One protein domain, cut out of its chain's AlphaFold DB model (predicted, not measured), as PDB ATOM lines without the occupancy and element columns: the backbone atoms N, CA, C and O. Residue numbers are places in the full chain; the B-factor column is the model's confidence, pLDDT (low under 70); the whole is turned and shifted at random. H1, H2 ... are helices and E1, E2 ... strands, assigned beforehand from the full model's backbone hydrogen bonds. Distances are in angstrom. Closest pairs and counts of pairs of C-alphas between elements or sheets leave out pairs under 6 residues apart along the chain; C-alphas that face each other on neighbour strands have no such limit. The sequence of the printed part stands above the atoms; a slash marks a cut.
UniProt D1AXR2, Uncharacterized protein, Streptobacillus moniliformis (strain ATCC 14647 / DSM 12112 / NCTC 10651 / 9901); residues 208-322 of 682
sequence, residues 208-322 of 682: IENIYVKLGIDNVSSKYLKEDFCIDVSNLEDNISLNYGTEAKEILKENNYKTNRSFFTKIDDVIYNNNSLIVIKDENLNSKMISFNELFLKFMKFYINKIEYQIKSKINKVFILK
ATOM      1  N   ILE A 208      34.810 -40.931  11.115       87.69
ATOM      2  CA  ILE A 208      35.085 -39.620  11.680       87.69
ATOM      3  C   ILE A 208      33.863 -38.758  11.404       87.69
ATOM      4  O   ILE A 208      33.424 -38.619  10.262       87.69
ATOM      5  N   GLU A 209      33.295 -38.193  12.465       82.25
ATOM      6  CA  GLU A 209      32.065 -37.422  12.350       82.25
ATOM      7  C   GLU A 209      32.277 -36.150  11.523       82.25
ATOM      8  O   GLU A 209      31.575 -35.936  10.538       82.25
ATOM      9  N   ASN A 210      33.291 -35.360  11.876       82.44
ATOM     10  CA  ASN A 210      33.545 -34.052  11.286       82.44
ATOM     11  C   ASN A 210      35.022 -33.925  10.894       82.44
ATOM     12  O   ASN A 210      35.901 -34.309  11.664       82.44
ATOM     13  N   ILE A 211      35.296 -33.339   9.729       85.62
ATOM     14  CA  ILE A 211      36.615 -32.807   9.383       85.62
ATOM     15  C   ILE A 211      36.522 -31.302   9.153       85.62
ATOM     16  O   ILE A 211      35.600 -30.819   8.496       85.62
ATOM     17  N   TYR A 212      37.507 -30.576   9.669       82.88
ATOM     18  CA  TYR A 212      37.655 -29.143   9.459       82.88
ATOM     19  C   TYR A 212      38.697 -28.886   8.379       82.88
ATOM     20  O   TYR A 212      39.808 -29.420   8.427       82.88
ATOM     21  N   VAL A 213      38.318 -28.072   7.401       83.50
ATOM     22  CA  VAL A 213      39.130 -27.753   6.234       83.50
ATOM     23  C   VAL A 213      39.293 -26.248   6.136       83.50
ATOM     24  O   VAL A 213      38.316 -25.509   6.094       83.50
ATOM     25  N   LYS A 214      40.538 -25.795   6.074       78.56
ATOM     26  CA  LYS A 214      40.900 -24.404   5.842       78.56
ATOM     27  C   LYS A 214      41.172 -24.185   4.359       78.56
ATOM     28  O   LYS A 214      41.921 -24.939   3.735       78.56
ATOM     29  N   LEU A 215      40.592 -23.118   3.821       76.25
ATOM     30  CA  LEU A 215      40.891 -22.621   2.485       76.25
ATOM     31  C   LEU A 215      42.006 -21.576   2.567       76.25
ATOM     32  O   LEU A 215      41.848 -20.533   3.199       76.25
ATOM     33  N   GLY A 216      43.151 -21.880   1.963       67.94
ATOM     34  CA  GLY A 216      44.200 -20.907   1.677       67.94
ATOM     35  C   GLY A 216      43.906 -20.133   0.390       67.94
ATOM     36  O   GLY A 216      42.773 -20.075  -0.077       67.94
ATOM     37  N   ILE A 217      44.945 -19.551  -0.208       64.50
ATOM     38  CA  ILE A 217      44.841 -18.845  -1.503       64.50
ATOM     39  C   ILE A 217      44.965 -19.828  -2.662       64.50
ATOM     40  O   ILE A 217      44.223 -19.754  -3.636       64.50
ATOM     41  N   ASP A 218      45.910 -20.752  -2.530       71.31
ATOM     42  CA  ASP A 218      46.334 -21.720  -3.537       71.31
ATOM     43  C   ASP A 218      46.433 -23.139  -2.957       71.31
ATOM     44  O   ASP A 218      47.021 -24.023  -3.569       71.31
ATOM     45  N   ASN A 219      45.907 -23.364  -1.750       81.06
ATOM     46  CA  ASN A 219      45.986 -24.647  -1.063       81.06
ATOM     47  C   ASN A 219      44.805 -24.878  -0.124       81.06
ATOM     48  O   ASN A 219      44.212 -23.941   0.408       81.06
ATOM     49  N   VAL A 220      44.501 -26.149   0.106       84.94
ATOM     50  CA  VAL A 220      43.490 -26.612   1.048       84.94
ATOM     51  C   VAL A 220      44.177 -27.440   2.127       84.94
ATOM     52  O   VAL A 220      44.980 -28.330   1.825       84.94
ATOM     53  N   SER A 221      43.890 -27.148   3.397       85.81
ATOM     54  CA  SER A 221      44.528 -27.832   4.523       85.81
ATOM     55  C   SER A 221      43.540 -28.337   5.569       85.81
ATOM     56  O   SER A 221      42.489 -27.758   5.820       85.81
ATOM     57  N   SER A 222      43.899 -29.455   6.187       87.75
ATOM     58  CA  SER A 222      43.209 -30.077   7.313       87.75
ATOM     59  C   SER A 222      44.253 -30.661   8.260       87.75
ATOM     60  O   SER A 222      45.458 -30.624   7.993       87.75
ATOM     61  N   LYS A 223      43.795 -31.277   9.352       84.38
ATOM     62  CA  LYS A 223      44.652 -32.002  10.299       84.38
ATOM     63  C   LYS A 223      45.538 -33.072   9.654       84.38
ATOM     64  O   LYS A 223      46.615 -33.370  10.174       84.38
ATOM     65  N   TYR A 224      45.070 -33.677   8.561       88.94
ATOM     66  CA  TYR A 224      45.677 -34.874   7.977       88.94
ATOM     67  C   TYR A 224      46.490 -34.598   6.717       88.94
ATOM     68  O   TYR A 224      47.449 -35.322   6.447       88.94
ATOM     69  N   LEU A 225      46.106 -33.577   5.951       90.44
ATOM     70  CA  LEU A 225      46.664 -33.325   4.630       90.44
ATOM     71  C   LEU A 225      46.660 -31.834   4.307       90.44
ATOM     72  O   LEU A 225      45.671 -31.138   4.539       90.44
ATOM     73  N   LYS A 226      47.740 -31.368   3.689       89.31
ATOM     74  CA  LYS A 226      47.779 -30.103   2.959       89.31
ATOM     75  C   LYS A 226      47.973 -30.418   1.479       89.31
ATOM     76  O   LYS A 226      48.870 -31.188   1.146       89.31
ATOM     77  N   GLU A 227      47.129 -29.854   0.627       89.25
ATOM     78  CA  GLU A 227      47.093 -30.116  -0.813       89.25
ATOM     79  C   GLU A 227      47.038 -28.795  -1.583       89.25
ATOM     80  O   GLU A 227      46.360 -27.861  -1.153       89.25
ATOM     81  N   ASP A 228      47.739 -28.715  -2.711       87.56
ATOM     82  CA  ASP A 228      47.650 -27.550  -3.593       87.56
ATOM     83  C   ASP A 228      46.253 -27.487  -4.234       87.56
ATOM     84  O   ASP A 228      45.689 -28.502  -4.637       87.56
ATOM     85  N   PHE A 229      45.674 -26.295  -4.353       87.38
ATOM     86  CA  PHE A 229      44.429 -26.092  -5.084       87.38
ATOM     87  C   PHE A 229      44.740 -25.864  -6.556       87.38
ATOM     88  O   PHE A 229      45.207 -24.803  -6.967       87.38
ATOM     89  N   CYS A 230      44.509 -26.904  -7.344       87.81
ATOM     90  CA  CYS A 230      44.859 -26.931  -8.748       87.81
ATOM     91  C   CYS A 230      43.866 -27.833  -9.484       87.81
ATOM     92  O   CYS A 230      43.672 -28.976  -9.060       87.81
ATOM     93  N   ILE A 231      43.226 -27.325 -10.537       89.44
ATOM     94  CA  ILE A 231      42.286 -28.081 -11.375       89.44
ATOM     95  C   ILE A 231      42.669 -27.880 -12.839       89.44
ATOM     96  O   ILE A 231      42.692 -26.751 -13.329       89.44
ATOM     97  N   ASP A 232      42.927 -28.981 -13.534       87.62
ATOM     98  CA  ASP A 232      43.307 -29.019 -14.945       87.62
ATOM     99  C   ASP A 232      42.232 -29.733 -15.772       87.62
ATOM    100  O   ASP A 232      41.906 -30.883 -15.478       87.62
ATOM    101  N   VAL A 233      41.688 -29.078 -16.804       87.38
ATOM    102  CA  VAL A 233      40.628 -29.643 -17.658       87.38
ATOM    103  C   VAL A 233      41.229 -30.471 -18.787       87.38
ATOM    104  O   VAL A 233      41.476 -29.972 -19.881       87.38
ATOM    105  N   SER A 234      41.464 -31.754 -18.525       80.81
ATOM    106  CA  SER A 234      42.236 -32.617 -19.417       80.81
ATOM    107  C   SER A 234      41.480 -33.056 -20.675       80.81
ATOM    108  O   SER A 234      42.082 -33.119 -21.746       80.81
ATOM    109  N   ASN A 235      40.175 -33.320 -20.572       79.56
ATOM    110  CA  ASN A 235      39.337 -33.726 -21.701       79.56
ATOM    111  C   ASN A 235      37.871 -33.321 -21.488       79.56
ATOM    112  O   ASN A 235      37.363 -33.394 -20.367       79.56
ATOM    113  N   LEU A 236      37.196 -32.928 -22.573       82.19
ATOM    114  CA  LEU A 236      35.754 -32.669 -22.609       82.19
ATOM    115  C   LEU A 236      35.004 -33.564 -23.608       82.19
ATOM    116  O   LEU A 236      33.788 -33.421 -23.755       82.19
ATOM    117  N   GLU A 237      35.694 -34.482 -24.295       70.62
ATOM    118  CA  GLU A 237      35.054 -35.454 -25.177       70.62
ATOM    119  C   GLU A 237      34.307 -36.521 -24.355       70.62
ATOM    120  O   GLU A 237      34.910 -37.262 -23.571       70.62
ATOM    121  N   ASP A 238      32.985 -36.579 -24.547       72.25
ATOM    122  CA  ASP A 238      31.999 -37.445 -23.876       72.25
ATOM    123  C   ASP A 238      31.829 -37.205 -22.350       72.25
ATOM    124  O   ASP A 238      30.694 -37.192 -21.872       72.25
ATOM    125  N   ASN A 239      32.901 -36.926 -21.593       80.38
ATOM    126  CA  ASN A 239      32.846 -36.529 -20.176       80.38
ATOM    127  C   ASN A 239      33.850 -35.408 -19.820       80.38
ATOM    128  O   ASN A 239      34.790 -35.145 -20.562       80.38
ATOM    129  N   ILE A 240      33.654 -34.753 -18.667       84.12
ATOM    130  CA  ILE A 240      34.583 -33.775 -18.083       84.12
ATOM    131  C   ILE A 240      35.624 -34.520 -17.252       84.12
ATOM    132  O   ILE A 240      35.348 -34.921 -16.123       84.12
ATOM    133  N   SER A 241      36.822 -34.666 -17.805       82.94
ATOM    134  CA  SER A 241      37.959 -35.262 -17.101       82.94
ATOM    135  C   SER A 241      38.869 -34.189 -16.540       82.94
ATOM    136  O   SER A 241      39.154 -33.194 -17.213       82.94
ATOM    137  N   LEU A 242      39.311 -34.389 -15.302       87.38
ATOM    138  CA  LEU A 242      40.015 -33.373 -14.530       87.38
ATOM    139  C   LEU A 242      41.232 -33.982 -13.835       87.38
ATOM    140  O   LEU A 242      41.126 -35.040 -13.221       87.38
ATOM    141  N   ASN A 243      42.366 -33.282 -13.866       86.25
ATOM    142  CA  ASN A 243      43.475 -33.572 -12.956       86.25
ATOM    143  C   ASN A 243      43.425 -32.598 -11.774       86.25
ATOM    144  O   ASN A 243      43.013 -31.445 -11.932       86.25
ATOM    145  N   TYR A 244      43.879 -33.043 -10.599       90.69
ATOM    146  CA  TYR A 244      43.793 -32.261  -9.363       90.69
ATOM    147  C   TYR A 244      45.133 -32.142  -8.632       90.69
ATOM    148  O   TYR A 244      46.021 -32.989  -8.760       90.69
ATOM    149  N   GLY A 245      45.245 -31.104  -7.805       88.50
ATOM    150  CA  GLY A 245      46.279 -30.970  -6.781       88.50
ATOM    151  C   GLY A 245      47.703 -30.922  -7.326       88.50
ATOM    152  O   GLY A 245      47.971 -30.306  -8.362       88.50
ATOM    153  N   THR A 246      48.630 -31.582  -6.627       85.25
ATOM    154  CA  THR A 246      50.038 -31.654  -7.049       85.25
ATOM    155  C   THR A 246      50.214 -32.170  -8.477       85.25
ATOM    156  O   THR A 246      51.066 -31.653  -9.188       85.25
ATOM    157  N   GLU A 247      49.398 -33.132  -8.923       83.38
ATOM    158  CA  GLU A 247      49.490 -33.695 -10.279       83.38
ATOM    159  C   GLU A 247      49.143 -32.650 -11.342       83.38
ATOM    160  O   GLU A 247      49.924 -32.423 -12.260       83.38
ATOM    161  N   ALA A 248      48.033 -31.924 -11.174       84.88
ATOM    162  CA  ALA A 248      47.698 -30.815 -12.067       84.88
ATOM    163  C   ALA A 248      48.805 -29.742 -12.087       84.88
ATOM    164  O   ALA A 248      49.151 -29.201 -13.138       84.88
ATOM    165  N   LYS A 249      49.413 -29.455 -10.931       82.25
ATOM    166  CA  LYS A 249      50.506 -28.479 -10.823       82.25
ATOM    167  C   LYS A 249      51.789 -28.947 -11.520       82.25
ATOM    168  O   LYS A 249      52.468 -28.127 -12.133       82.25
ATOM    169  N   GLU A 250      52.132 -30.230 -11.433       78.94
ATOM    170  CA  GLU A 250      53.263 -30.836 -12.154       78.94
ATOM    171  C   GLU A 250      53.064 -30.746 -13.665       78.94
ATOM    172  O   GLU A 250      53.950 -30.265 -14.368       78.94
ATOM    173  N   ILE A 251      51.863 -31.065 -14.143       74.44
ATOM    174  CA  ILE A 251      51.472 -30.928 -15.549       74.44
ATOM    175  C   ILE A 251      51.684 -29.495 -16.056       74.44
ATOM    176  O   ILE A 251      52.250 -29.270 -17.128       74.44
ATOM    177  N   LEU A 252      51.263 -28.499 -15.272       72.50
ATOM    178  CA  LEU A 252      51.461 -27.097 -15.631       72.50
ATOM    179  C   LEU A 252      52.952 -26.733 -15.722       72.50
ATOM    180  O   LEU A 252      53.344 -25.986 -16.621       72.50
ATOM    181  N   LYS A 253      53.784 -27.269 -14.818       68.62
ATOM    182  CA  LYS A 253      55.243 -27.067 -14.823       68.62
ATOM    183  C   LYS A 253      55.903 -27.704 -16.041       68.62
ATOM    184  O   LYS A 253      56.707 -27.041 -16.692       68.62
ATOM    185  N   GLU A 254      55.557 -28.950 -16.365       67.38
ATOM    186  CA  GLU A 254      56.070 -29.666 -17.543       67.38
ATOM    187  C   GLU A 254      55.773 -28.904 -18.841       67.38
ATOM    188  O   GLU A 254      56.616 -28.824 -19.735       67.38
ATOM    189  N   ASN A 255      54.617 -28.243 -18.898       59.88
ATOM    190  CA  ASN A 255      54.200 -27.413 -20.025       59.88
ATOM    191  C   ASN A 255      54.767 -25.977 -19.992       59.88
ATOM    192  O   ASN A 255      54.319 -25.114 -20.751       59.88
ATOM    193  N   ASN A 256      55.748 -25.677 -19.130       56.06
ATOM    194  CA  ASN A 256      56.308 -24.332 -18.939       56.06
ATOM    195  C   ASN A 256      55.230 -23.256 -18.695       56.06
ATOM    196  O   ASN A 256      55.335 -22.138 -19.208       56.06
ATOM    197  N   TYR A 257      54.177 -23.598 -17.946       62.97
ATOM    198  CA  TYR A 257      53.040 -22.728 -17.623       62.97
ATOM    199  C   TYR A 257      52.249 -22.213 -18.840       62.97
ATOM    200  O   TYR A 257      51.510 -21.234 -18.738       62.97
ATOM    201  N   LYS A 258      52.385 -22.862 -20.003       57.25
ATOM    202  CA  LYS A 258      51.627 -22.543 -21.218       57.25
ATOM    203  C   LYS A 258      50.590 -23.628 -21.458       57.25
ATOM    204  O   LYS A 258      50.943 -24.776 -21.689       57.25
ATOM    205  N   THR A 259      49.318 -23.256 -21.421       65.75
ATOM    206  CA  THR A 259      48.198 -24.179 -21.617       65.75
ATOM    207  C   THR A 259      47.120 -23.531 -22.484       65.75
ATOM    208  O   THR A 259      46.849 -22.338 -22.347       65.75
ATOM    209  N   ASN A 260      46.534 -24.308 -23.401       64.94
ATOM    210  CA  ASN A 260      45.393 -23.885 -24.226       64.94
ATOM    211  C   ASN A 260      44.047 -24.284 -23.602       64.94
ATOM    212  O   ASN A 260      42.994 -23.826 -24.050       64.94
ATOM    213  N   ARG A 261      44.098 -25.129 -22.568       78.31
ATOM    214  CA  ARG A 261      42.958 -25.635 -21.808       78.31
ATOM    215  C   ARG A 261      42.732 -24.822 -20.540       78.31
ATOM    216  O   ARG A 261      43.621 -24.120 -20.057       78.31
ATOM    217  N   SER A 262      41.520 -24.906 -20.006       85.06
ATOM    218  CA  SER A 262      41.154 -24.231 -18.766       85.06
ATOM    219  C   SER A 262      41.909 -24.825 -17.585       85.06
ATOM    220  O   SER A 262      41.979 -26.042 -17.419       85.06
ATOM    221  N   PHE A 263      42.451 -23.939 -16.756       85.12
ATOM    222  CA  PHE A 263      43.280 -24.299 -15.622       85.12
ATOM    223  C   PHE A 263      42.995 -23.342 -14.462       85.12
ATOM    224  O   PHE A 263      42.991 -22.126 -14.660       85.12
ATOM    225  N   PHE A 264      42.760 -23.876 -13.264       84.81
ATOM    226  CA  PHE A 264      42.368 -23.099 -12.085       84.81
ATOM    227  C   PHE A 264      43.374 -23.295 -10.955       84.81
ATOM    228  O   PHE A 264      43.664 -24.427 -10.578       84.81
ATOM    229  N   THR A 265      43.898 -22.192 -10.412       79.38
ATOM    230  CA  THR A 265      44.941 -22.195  -9.363       79.38
ATOM    231  C   THR A 265      44.588 -21.379  -8.126       79.38
ATOM    232  O   THR A 265      45.299 -21.455  -7.127       79.38
ATOM    233  N   LYS A 266      43.520 -20.575  -8.169       74.25
ATOM    234  CA  LYS A 266      43.142 -19.676  -7.076       74.25
ATOM    235  C   LYS A 266      41.829 -20.124  -6.452       74.25
ATOM    236  O   LYS A 266      40.825 -20.260  -7.145       74.25
ATOM    237  N   ILE A 267      41.828 -20.301  -5.134       72.50
ATOM    238  CA  ILE A 267      40.619 -20.638  -4.371       72.50
ATOM    239  C   ILE A 267      39.639 -19.462  -4.352       72.50
ATOM    240  O   ILE A 267      38.436 -19.669  -4.267       72.50
ATOM    241  N   ASP A 268      40.121 -18.228  -4.483       64.38
ATOM    242  CA  ASP A 268      39.268 -17.033  -4.491       64.38
ATOM    243  C   ASP A 268      38.210 -17.060  -5.587       64.38
ATOM    244  O   ASP A 268      37.088 -16.600  -5.371       64.38
ATOM    245  N   ASP A 269      38.528 -17.684  -6.721       60.94
ATOM    246  CA  ASP A 269      37.570 -17.891  -7.799       60.94
ATOM    247  C   ASP A 269      36.377 -18.737  -7.309       60.94
ATOM    248  O   ASP A 269      35.242 -18.446  -7.668       60.94
ATOM    249  N   VAL A 270      36.589 -19.692  -6.393       57.66
ATOM    250  CA  VAL A 270      35.521 -20.471  -5.730       57.66
ATOM    251  C   VAL A 270      34.596 -19.562  -4.919       57.66
ATOM    252  O   VAL A 270      33.378 -19.729  -4.944       57.66
ATOM    253  N   ILE A 271      35.169 -18.620  -4.164       58.47
ATOM    254  CA  ILE A 271      34.428 -17.805  -3.192       58.47
ATOM    255  C   ILE A 271      33.577 -16.758  -3.913       58.47
ATOM    256  O   ILE A 271      32.406 -16.591  -3.573       58.47
ATOM    257  N   TYR A 272      34.137 -16.086  -4.922       60.06
ATOM    258  CA  TYR A 272      33.464 -14.983  -5.613       60.06
ATOM    259  C   TYR A 272      32.562 -15.434  -6.773       60.06
ATOM    260  O   TYR A 272      31.580 -14.760  -7.070       60.06
ATOM    261  N   ASN A 273      32.843 -16.582  -7.403       60.47
ATOM    262  CA  ASN A 273      32.119 -17.065  -8.587       60.47
ATOM    263  C   ASN A 273      31.266 -18.314  -8.325       60.47
ATOM    264  O   ASN A 273      30.880 -19.000  -9.268       60.47
ATOM    265  N   ASN A 274      30.945 -18.624  -7.064       60.56
ATOM    266  CA  ASN A 274      30.311 -19.894  -6.684       60.56
ATOM    267  C   ASN A 274      29.045 -20.230  -7.510       60.56
ATOM    268  O   ASN A 274      28.823 -21.384  -7.873       60.56
ATOM    269  N   ASN A 275      28.253 -19.214  -7.874       64.81
ATOM    270  CA  ASN A 275      27.017 -19.379  -8.648       64.81
ATOM    271  C   ASN A 275      27.147 -19.033 -10.141       64.81
ATOM    272  O   ASN A 275      26.143 -19.072 -10.852       64.81
ATOM    273  N   SER A 276      28.330 -18.666 -10.639       74.88
ATOM    274  CA  SER A 276      28.481 -18.297 -12.047       74.88
ATOM    275  C   SER A 276      28.741 -19.521 -12.929       74.88
ATOM    276  O   SER A 276      29.415 -20.487 -12.553       74.88
ATOM    277  N   LEU A 277      28.160 -19.481 -14.129       82.06
ATOM    278  CA  LEU A 277      28.485 -20.416 -15.197       82.06
ATOM    279  C   LEU A 277      29.777 -19.952 -15.862       82.06
ATOM    280  O   LEU A 277      29.871 -18.818 -16.331       82.06
ATOM    281  N   ILE A 278      30.753 -20.847 -15.926       84.50
ATOM    282  CA  ILE A 278      32.035 -20.604 -16.577       84.50
ATOM    283  C   ILE A 278      32.178 -21.489 -17.810       84.50
ATOM    284  O   ILE A 278      31.689 -22.619 -17.857       84.50
ATOM    285  N   VAL A 279      32.868 -20.969 -18.825       84.94
ATOM    286  CA  VAL A 279      33.232 -21.737 -20.018       84.94
ATOM    287  C   VAL A 279      34.580 -22.396 -19.766       84.94
ATOM    288  O   VAL A 279      35.595 -21.709 -19.652       84.94
ATOM    289  N   ILE A 280      34.589 -23.725 -19.714       87.88
ATOM    290  CA  ILE A 280      35.814 -24.519 -19.660       87.88
ATOM    291  C   ILE A 280      36.196 -25.025 -21.047       87.88
ATOM    292  O   ILE A 280      35.321 -25.258 -21.883       87.88
ATOM    293  N   LYS A 281      37.500 -25.188 -21.279       83.12
ATOM    294  CA  LYS A 281      38.076 -25.713 -22.519       83.12
ATOM    295  C   LYS A 281      39.058 -26.846 -22.247       83.12
ATOM    296  O   LYS A 281      39.791 -26.763 -21.266       83.12
ATOM    297  N   ASP A 282      39.095 -27.852 -23.117       78.56
ATOM    298  CA  ASP A 282      40.140 -28.887 -23.121       78.56
ATOM    299  C   ASP A 282      41.291 -28.539 -24.083       78.56
ATOM    300  O   ASP A 282      41.311 -27.469 -24.697       78.56
ATOM    301  N   GLU A 283      42.276 -29.438 -24.207       67.62
ATOM    302  CA  GLU A 283      43.446 -29.256 -25.084       67.62
ATOM    303  C   GLU A 283      43.058 -29.134 -26.567       67.62
ATOM    304  O   GLU A 283      43.721 -28.446 -27.344       67.62
ATOM    305  N   ASN A 284      41.945 -29.762 -26.952       67.50
ATOM    306  CA  ASN A 284      41.405 -29.739 -28.308       67.50
ATOM    307  C   ASN A 284      40.544 -28.493 -28.577       67.50
ATOM    308  O   ASN A 284      39.971 -28.373 -29.661       67.50
ATOM    309  N   LEU A 285      40.462 -27.560 -27.618       68.00
ATOM    310  CA  LEU A 285      39.603 -26.374 -27.645       68.00
ATOM    311  C   LEU A 285      38.104 -26.696 -27.718       68.00
ATOM    312  O   LEU A 285      37.303 -25.802 -28.015       68.00
ATOM    313  N   ASN A 286      37.701 -27.930 -27.400       74.94
ATOM    314  CA  ASN A 286      36.300 -28.203 -27.118       74.94
ATOM    315  C   ASN A 286      35.901 -27.360 -25.913       74.94
ATOM    316  O   ASN A 286      36.722 -27.105 -25.034       74.94
ATOM    317  N   SER A 287      34.652 -26.911 -25.869       82.50
ATOM    318  CA  SER A 287      34.184 -26.054 -24.784       82.50
ATOM    319  C   SER A 287      32.881 -26.558 -24.193       82.50
ATOM    320  O   SER A 287      32.038 -27.110 -24.899       82.50
ATOM    321  N   LYS A 288      32.725 -26.367 -22.884       85.00
ATOM    322  CA  LYS A 288      31.519 -26.729 -22.136       85.00
ATOM    323  C   LYS A 288      31.250 -25.671 -21.070       85.00
ATOM    324  O   LYS A 288      32.187 -25.085 -20.535       85.00
ATOM    325  N   MET A 289      29.979 -25.415 -20.773       87.38
ATOM    326  CA  MET A 289      29.602 -24.594 -19.620       87.38
ATOM    327  C   MET A 289      29.422 -25.480 -18.391       87.38
ATOM    328  O   MET A 289      28.770 -26.522 -18.474       87.38
ATOM    329  N   ILE A 290      29.990 -25.060 -17.264       86.81
ATOM    330  CA  ILE A 290      29.848 -25.722 -15.963       86.81
ATOM    331  C   ILE A 290      29.726 -24.667 -14.860       86.81
ATOM    332  O   ILE A 290      30.231 -23.553 -15.004       86.81
ATOM    333  N   SER A 291      29.056 -25.006 -13.756       85.19
ATOM    334  CA  SER A 291      29.092 -24.158 -12.561       85.19
ATOM    335  C   SER A 291      30.445 -24.289 -11.862       85.19
ATOM    336  O   SER A 291      30.980 -25.392 -11.730       85.19
ATOM    337  N   PHE A 292      31.007 -23.181 -11.382       82.19
ATOM    338  CA  PHE A 292      32.287 -23.244 -10.673       82.19
ATOM    339  C   PHE A 292      32.201 -24.121  -9.407       82.19
ATOM    340  O   PHE A 292      33.117 -24.893  -9.118       82.19
ATOM    341  N   ASN A 293      31.070 -24.066  -8.693       83.50
ATOM    342  CA  ASN A 293      30.807 -24.910  -7.525       83.50
ATOM    343  C   ASN A 293      30.963 -26.409  -7.831       83.50
ATOM    344  O   ASN A 293      31.522 -27.151  -7.030       83.50
ATOM    345  N   GLU A 294      30.516 -26.868  -9.001       86.31
ATOM    346  CA  GLU A 294      30.645 -28.274  -9.386       86.31
ATOM    347  C   GLU A 294      32.118 -28.694  -9.527       86.31
ATOM    348  O   GLU A 294      32.504 -29.741  -9.006       86.31
ATOM    349  N   LEU A 295      32.969 -27.860 -10.139       87.50
ATOM    350  CA  LEU A 295      34.416 -28.115 -10.202       87.50
ATOM    351  C   LEU A 295      35.041 -28.162  -8.802       87.50
ATOM    352  O   LEU A 295      35.847 -29.047  -8.506       87.50
ATOM    353  N   PHE A 296      34.646 -27.232  -7.929       86.56
ATOM    354  CA  PHE A 296      35.144 -27.180  -6.560       86.56
ATOM    355  C   PHE A 296      34.738 -28.413  -5.744       86.56
ATOM    356  O   PHE A 296      35.572 -28.995  -5.051       86.56
ATOM    357  N   LEU A 297      33.489 -28.870  -5.860       88.75
ATOM    358  CA  LEU A 297      33.020 -30.085  -5.194       88.75
ATOM    359  C   LEU A 297      33.781 -31.326  -5.671       88.75
ATOM    360  O   LEU A 297      34.133 -32.175  -4.848       88.75
ATOM    361  N   LYS A 298      34.098 -31.415  -6.969       89.56
ATOM    362  CA  LYS A 298      34.939 -32.497  -7.496       89.56
ATOM    363  C   LYS A 298      36.360 -32.457  -6.917       89.56
ATOM    364  O   LYS A 298      36.860 -33.495  -6.481       89.56
ATOM    365  N   PHE A 299      36.972 -31.272  -6.804       91.69
ATOM    366  CA  PHE A 299      38.266 -31.111  -6.122       91.69
ATOM    367  C   PHE A 299      38.194 -31.527  -4.643       91.69
ATOM    368  O   PHE A 299      39.038 -32.286  -4.163       91.69
ATOM    369  N   MET A 300      37.170 -31.078  -3.913       91.62
ATOM    370  CA  MET A 300      36.993 -31.420  -2.501       91.62
ATOM    371  C   MET A 300      36.791 -32.921  -2.302       91.62
ATOM    372  O   MET A 300      37.347 -33.499  -1.371       91.62
ATOM    373  N   LYS A 301      36.065 -33.582  -3.205       91.94
ATOM    374  CA  LYS A 301      35.914 -35.037  -3.202       91.94
ATOM    375  C   LYS A 301      37.252 -35.752  -3.390       91.94
ATOM    376  O   LYS A 301      37.558 -36.668  -2.629       91.94
ATOM    377  N   PHE A 302      38.073 -35.312  -4.345       92.00
ATOM    378  CA  PHE A 302      39.442 -35.810  -4.514       92.00
ATOM    379  C   PHE A 302      40.265 -35.654  -3.222       92.00
ATOM    380  O   PHE A 302      40.876 -36.618  -2.751       92.00
ATOM    381  N   TYR A 303      40.229 -34.465  -2.617       94.06
ATOM    382  CA  TYR A 303      40.954 -34.149  -1.389       94.06
ATOM    383  C   TYR A 303      40.524 -35.037  -0.208       94.06
ATOM    384  O   TYR A 303      41.369 -35.634   0.464       94.06
ATOM    385  N   ILE A 304      39.215 -35.199   0.007       94.50
ATOM    386  CA  ILE A 304      38.660 -36.051   1.067       94.50
ATOM    387  C   ILE A 304      38.998 -37.524   0.833       94.50
ATOM    388  O   ILE A 304      39.472 -38.178   1.757       94.50
ATOM    389  N   ASN A 305      38.866 -38.031  -0.394       92.69
ATOM    390  CA  ASN A 305      39.226 -39.413  -0.727       92.69
ATOM    391  C   ASN A 305      40.696 -39.727  -0.394       92.69
ATOM    392  O   ASN A 305      41.017 -40.828   0.067       92.69
ATOM    393  N   LYS A 306      41.600 -38.759  -0.596       92.81
ATOM    394  CA  LYS A 306      43.020 -38.892  -0.241       92.81
ATOM    395  C   LYS A 306      43.215 -38.983   1.276       92.81
ATOM    396  O   LYS A 306      43.976 -39.837   1.736       92.81
ATOM    397  N   ILE A 307      42.490 -38.169   2.045       93.94
ATOM    398  CA  ILE A 307      42.506 -38.214   3.513       93.94
ATOM    399  C   ILE A 307      41.937 -39.536   4.025       93.94
ATOM    400  O   ILE A 307      42.622 -40.218   4.784       93.94
ATOM    401  N   GLU A 308      40.734 -39.924   3.592       94.81
ATOM    402  CA  GLU A 308      40.055 -41.158   4.011       94.81
ATOM    403  C   GLU A 308      40.940 -42.391   3.787       94.81
ATOM    404  O   GLU A 308      41.079 -43.242   4.672       94.81
ATOM    405  N   TYR A 309      41.625 -42.456   2.638       92.88
ATOM    406  CA  TYR A 309      42.589 -43.516   2.355       92.88
ATOM    407  C   TYR A 309      43.803 -43.493   3.294       92.88
ATOM    408  O   TYR A 309      44.296 -44.559   3.673       92.88
ATOM    409  N   GLN A 310      44.312 -42.315   3.656       92.56
ATOM    410  CA  GLN A 310      45.468 -42.175   4.544       92.56
ATOM    411  C   GLN A 310      45.139 -42.617   5.977       92.56
ATOM    412  O   GLN A 310      45.943 -43.307   6.603       92.56
ATOM    413  N   ILE A 311      43.953 -42.265   6.481       93.00
ATOM    414  CA  ILE A 311      43.521 -42.561   7.859       93.00
ATOM    415  C   ILE A 311      42.712 -43.861   7.996       93.00
ATOM    416  O   ILE A 311      42.354 -44.243   9.110       93.00
ATOM    417  N   LYS A 312      42.391 -44.527   6.878       93.88
ATOM    418  CA  LYS A 312      41.572 -45.754   6.817       93.88
ATOM    419  C   LYS A 312      40.209 -45.615   7.508       93.88
ATOM    420  O   LYS A 312      39.752 -46.543   8.169       93.88
ATOM    421  N   SER A 313      39.588 -44.446   7.374       93.50
ATOM    422  CA  SER A 313      38.323 -44.092   8.029       93.50
ATOM    423  C   SER A 313      37.468 -43.236   7.096       93.50
ATOM    424  O   SER A 313      38.019 -42.470   6.307       93.50
ATOM    425  N   LYS A 314      36.142 -43.364   7.187       93.81
ATOM    426  CA  LYS A 314      35.175 -42.566   6.425       93.81
ATOM    427  C   LYS A 314      34.907 -41.244   7.133       93.81
ATOM    428  O   LYS A 314      34.808 -41.213   8.357       93.81
ATOM    429  N   ILE A 315      34.773 -40.162   6.378       92.69
ATOM    430  CA  ILE A 315      34.419 -38.838   6.892       92.69
ATOM    431  C   ILE A 315      32.942 -38.576   6.596       92.69
ATOM    432  O   ILE A 315      32.513 -38.628   5.444       92.69
ATOM    433  N   ASN A 316      32.162 -38.263   7.632       88.19
ATOM    434  CA  ASN A 316      30.722 -38.038   7.482       88.19
ATOM    435  C   ASN A 316      30.385 -36.596   7.082       88.19
ATOM    436  O   ASN A 316      29.488 -36.380   6.268       88.19
ATOM    437  N   LYS A 317      31.065 -35.602   7.664       86.81
ATOM    438  CA  LYS A 317      30.811 -34.175   7.415       86.81
ATOM    439  C   LYS A 317      32.110 -33.403   7.231       86.81
ATOM    440  O   LYS A 317      33.078 -33.614   7.958       86.81
ATOM    441  N   VAL A 318      32.102 -32.466   6.286       84.50
ATOM    442  CA  VAL A 318      33.218 -31.559   5.993       84.50
ATOM    443  C   VAL A 318      32.780 -30.135   6.307       84.50
ATOM    444  O   VAL A 318      31.814 -29.644   5.729       84.50
ATOM    445  N   PHE A 319      33.499 -29.472   7.207       79.56
ATOM    446  CA  PHE A 319      33.292 -28.074   7.563       79.56
ATOM    447  C   PHE A 319      34.407 -27.231   6.966       79.56
ATOM    448  O   PHE A 319      35.583 -27.437   7.263       79.56
ATOM    449  N   ILE A 320      34.030 -26.275   6.124       76.12
ATOM    450  CA  ILE A 320      34.966 -25.321   5.542       76.12
ATOM    451  C   ILE A 320      35.064 -24.118   6.479       76.12
ATOM    452  O   ILE A 320      34.082 -23.408   6.682       76.12
ATOM    453  N   LEU A 321      36.253 -23.887   7.030       68.56
ATOM    454  CA  LEU A 321      36.581 -22.692   7.794       68.56
ATOM    455  C   LEU A 321      36.778 -21.538   6.803       68.56
ATOM    456  O   LEU A 321      37.752 -21.532   6.043       68.56
ATOM    457  N   LYS A 322      35.838 -20.588   6.780       56.28
ATOM    458  CA  LYS A 322      35.981 -19.336   6.030       56.28
ATOM    459  C   LYS A 322      36.744 -18.317   6.881       56.28
ATOM    460  O   LYS A 322      36.540 -18.238   8.089       56.28
TER     461      LYS A 322
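What this domain is: This is residues 208 to 322 of the 682 residues of an uncharacterized protein of Streptobacillus moniliformis (strain ATCC 14647 / DSM 12112 / NCTC 10651 / 9901) (UniProt D1AXR2). One long helix, H3, runs through the middle; along its later part it packs on one face of a twisted four-stranded sheet, E3 E2 E1 E8, and near its start come two separate two-stranded hairpins, E4 with E5 and E6 with E7. E3 runs on into E4, linking the sheet to the first hairpin, and H1 packs beside E4, while the short H2 sits by the first turns of H3. The printed part has 115 residues with three named helices and eight named strands, in the order E1 E2 E3 E4 E5 H1 H2 E6 E7 H3 E8; the largest sheet is mixed, the two small ones are antiparallel, and the class is mixed, helices and strands. The whole is compact and rounded, with a radius of gyration of the C-alphas of 14.5 A and spans of 42 by 31 by 28 A.

How they stand to each other: Begin with E1, residues 208 to 215, E2, residues 219 to 221, and E3, residues 226 to 228: they form a meander, each strand the antiparallel neighbour of the one before, and the hairpins E1 and E2, and E2 and E3. Look for N 214 and O 221, 2.8 A apart, and N 220 and O 227, 2.8 A apart, both within hydrogen-bond range. E8, residues 313 to 321, is the parallel neighbour of E1, with N 211 and O 317 at 2.9 A. The pairing is staggered: residues 208 to 214 of E1 pair with E8, and residues 214 to 215 with E2. The edge strands are E3 and E8, and E8 bends by 69 degrees at residue 316. H3, residues 292 to 311, is on this sheet, giving two layers, a helix on one face of a sheet; its closest C-alphas to E8 are those of Glu 308 and Lys 314, 5.6 A apart. Past a break of 2 residues E3 runs on, at 53 degrees, into E4, residues 231 to 235, which forms an antiparallel hairpin with E5, residues 241 to 244; N 232 and O 243 are 2.9 A apart. The closest C-alphas of E5 and H3 are those of Tyr 244 and Phe 299, at 6.5 A. H1, residues 245 to 254, only grazes the four-stranded sheet, with its residues 245 to 249; its closest C-alphas to E4 are those of Ala 248 and Asp 232, 5.5 A apart. H1 and H3 are apart, but only just, at 8.0 A. H2, residues 268 to 272, only just touches H3, with 3 pairs of C-alphas within 8 A; residues 292 to 296 alone of H3 take part, and the closest C-alphas are those of Val 270 and Phe 292, 6.5 A apart. E6, residues 277 to 281, and E7, residues 287 to 291, form an antiparallel hairpin, with N 280 and O 288 at 2.9 A. The closest C-alphas of E4 and E6 are those of Val 233 and Lys 281, at 6.8 A. In H1, H2 and H3 every O i to N i+4 pair is within hydrogen-bond range.

Where its parts are: Find C-alpha 208 at (35.085, -39.620, 11.680); from there E1 runs 20.2 A to C-alpha 215. E2 and E3 have three residues each, E4 has five and E5 four. H1 runs 14.6 A from C-alpha 245 to C-alpha 254, and H2 has five residues. E6 spans 13.2 A and E7 13.4 A. Go to C-alpha 292 at (32.287, -23.244, -10.673); H3 runs 29.0 A to C-alpha 311. E8 spans 21.5 A and ends at C-alpha 321, (36.581, -22.692, 7.794).

The domain as a whole: The C-alphas farthest apart are those of Glu 209 and Asn 284, at 42.4 A. The printed part has no cut. The link from H1 to H2, 13 residues, is long, and the other links are tight; in it residues 263 to 264 pair antiparallel with residues 231 to 232 of E4. The mean pLDDT of the printed part is 80.7, and 23 residues are under 70: 216 to 217, 253 to 260, 268 to 275, 283 to 285 and 321 to 322.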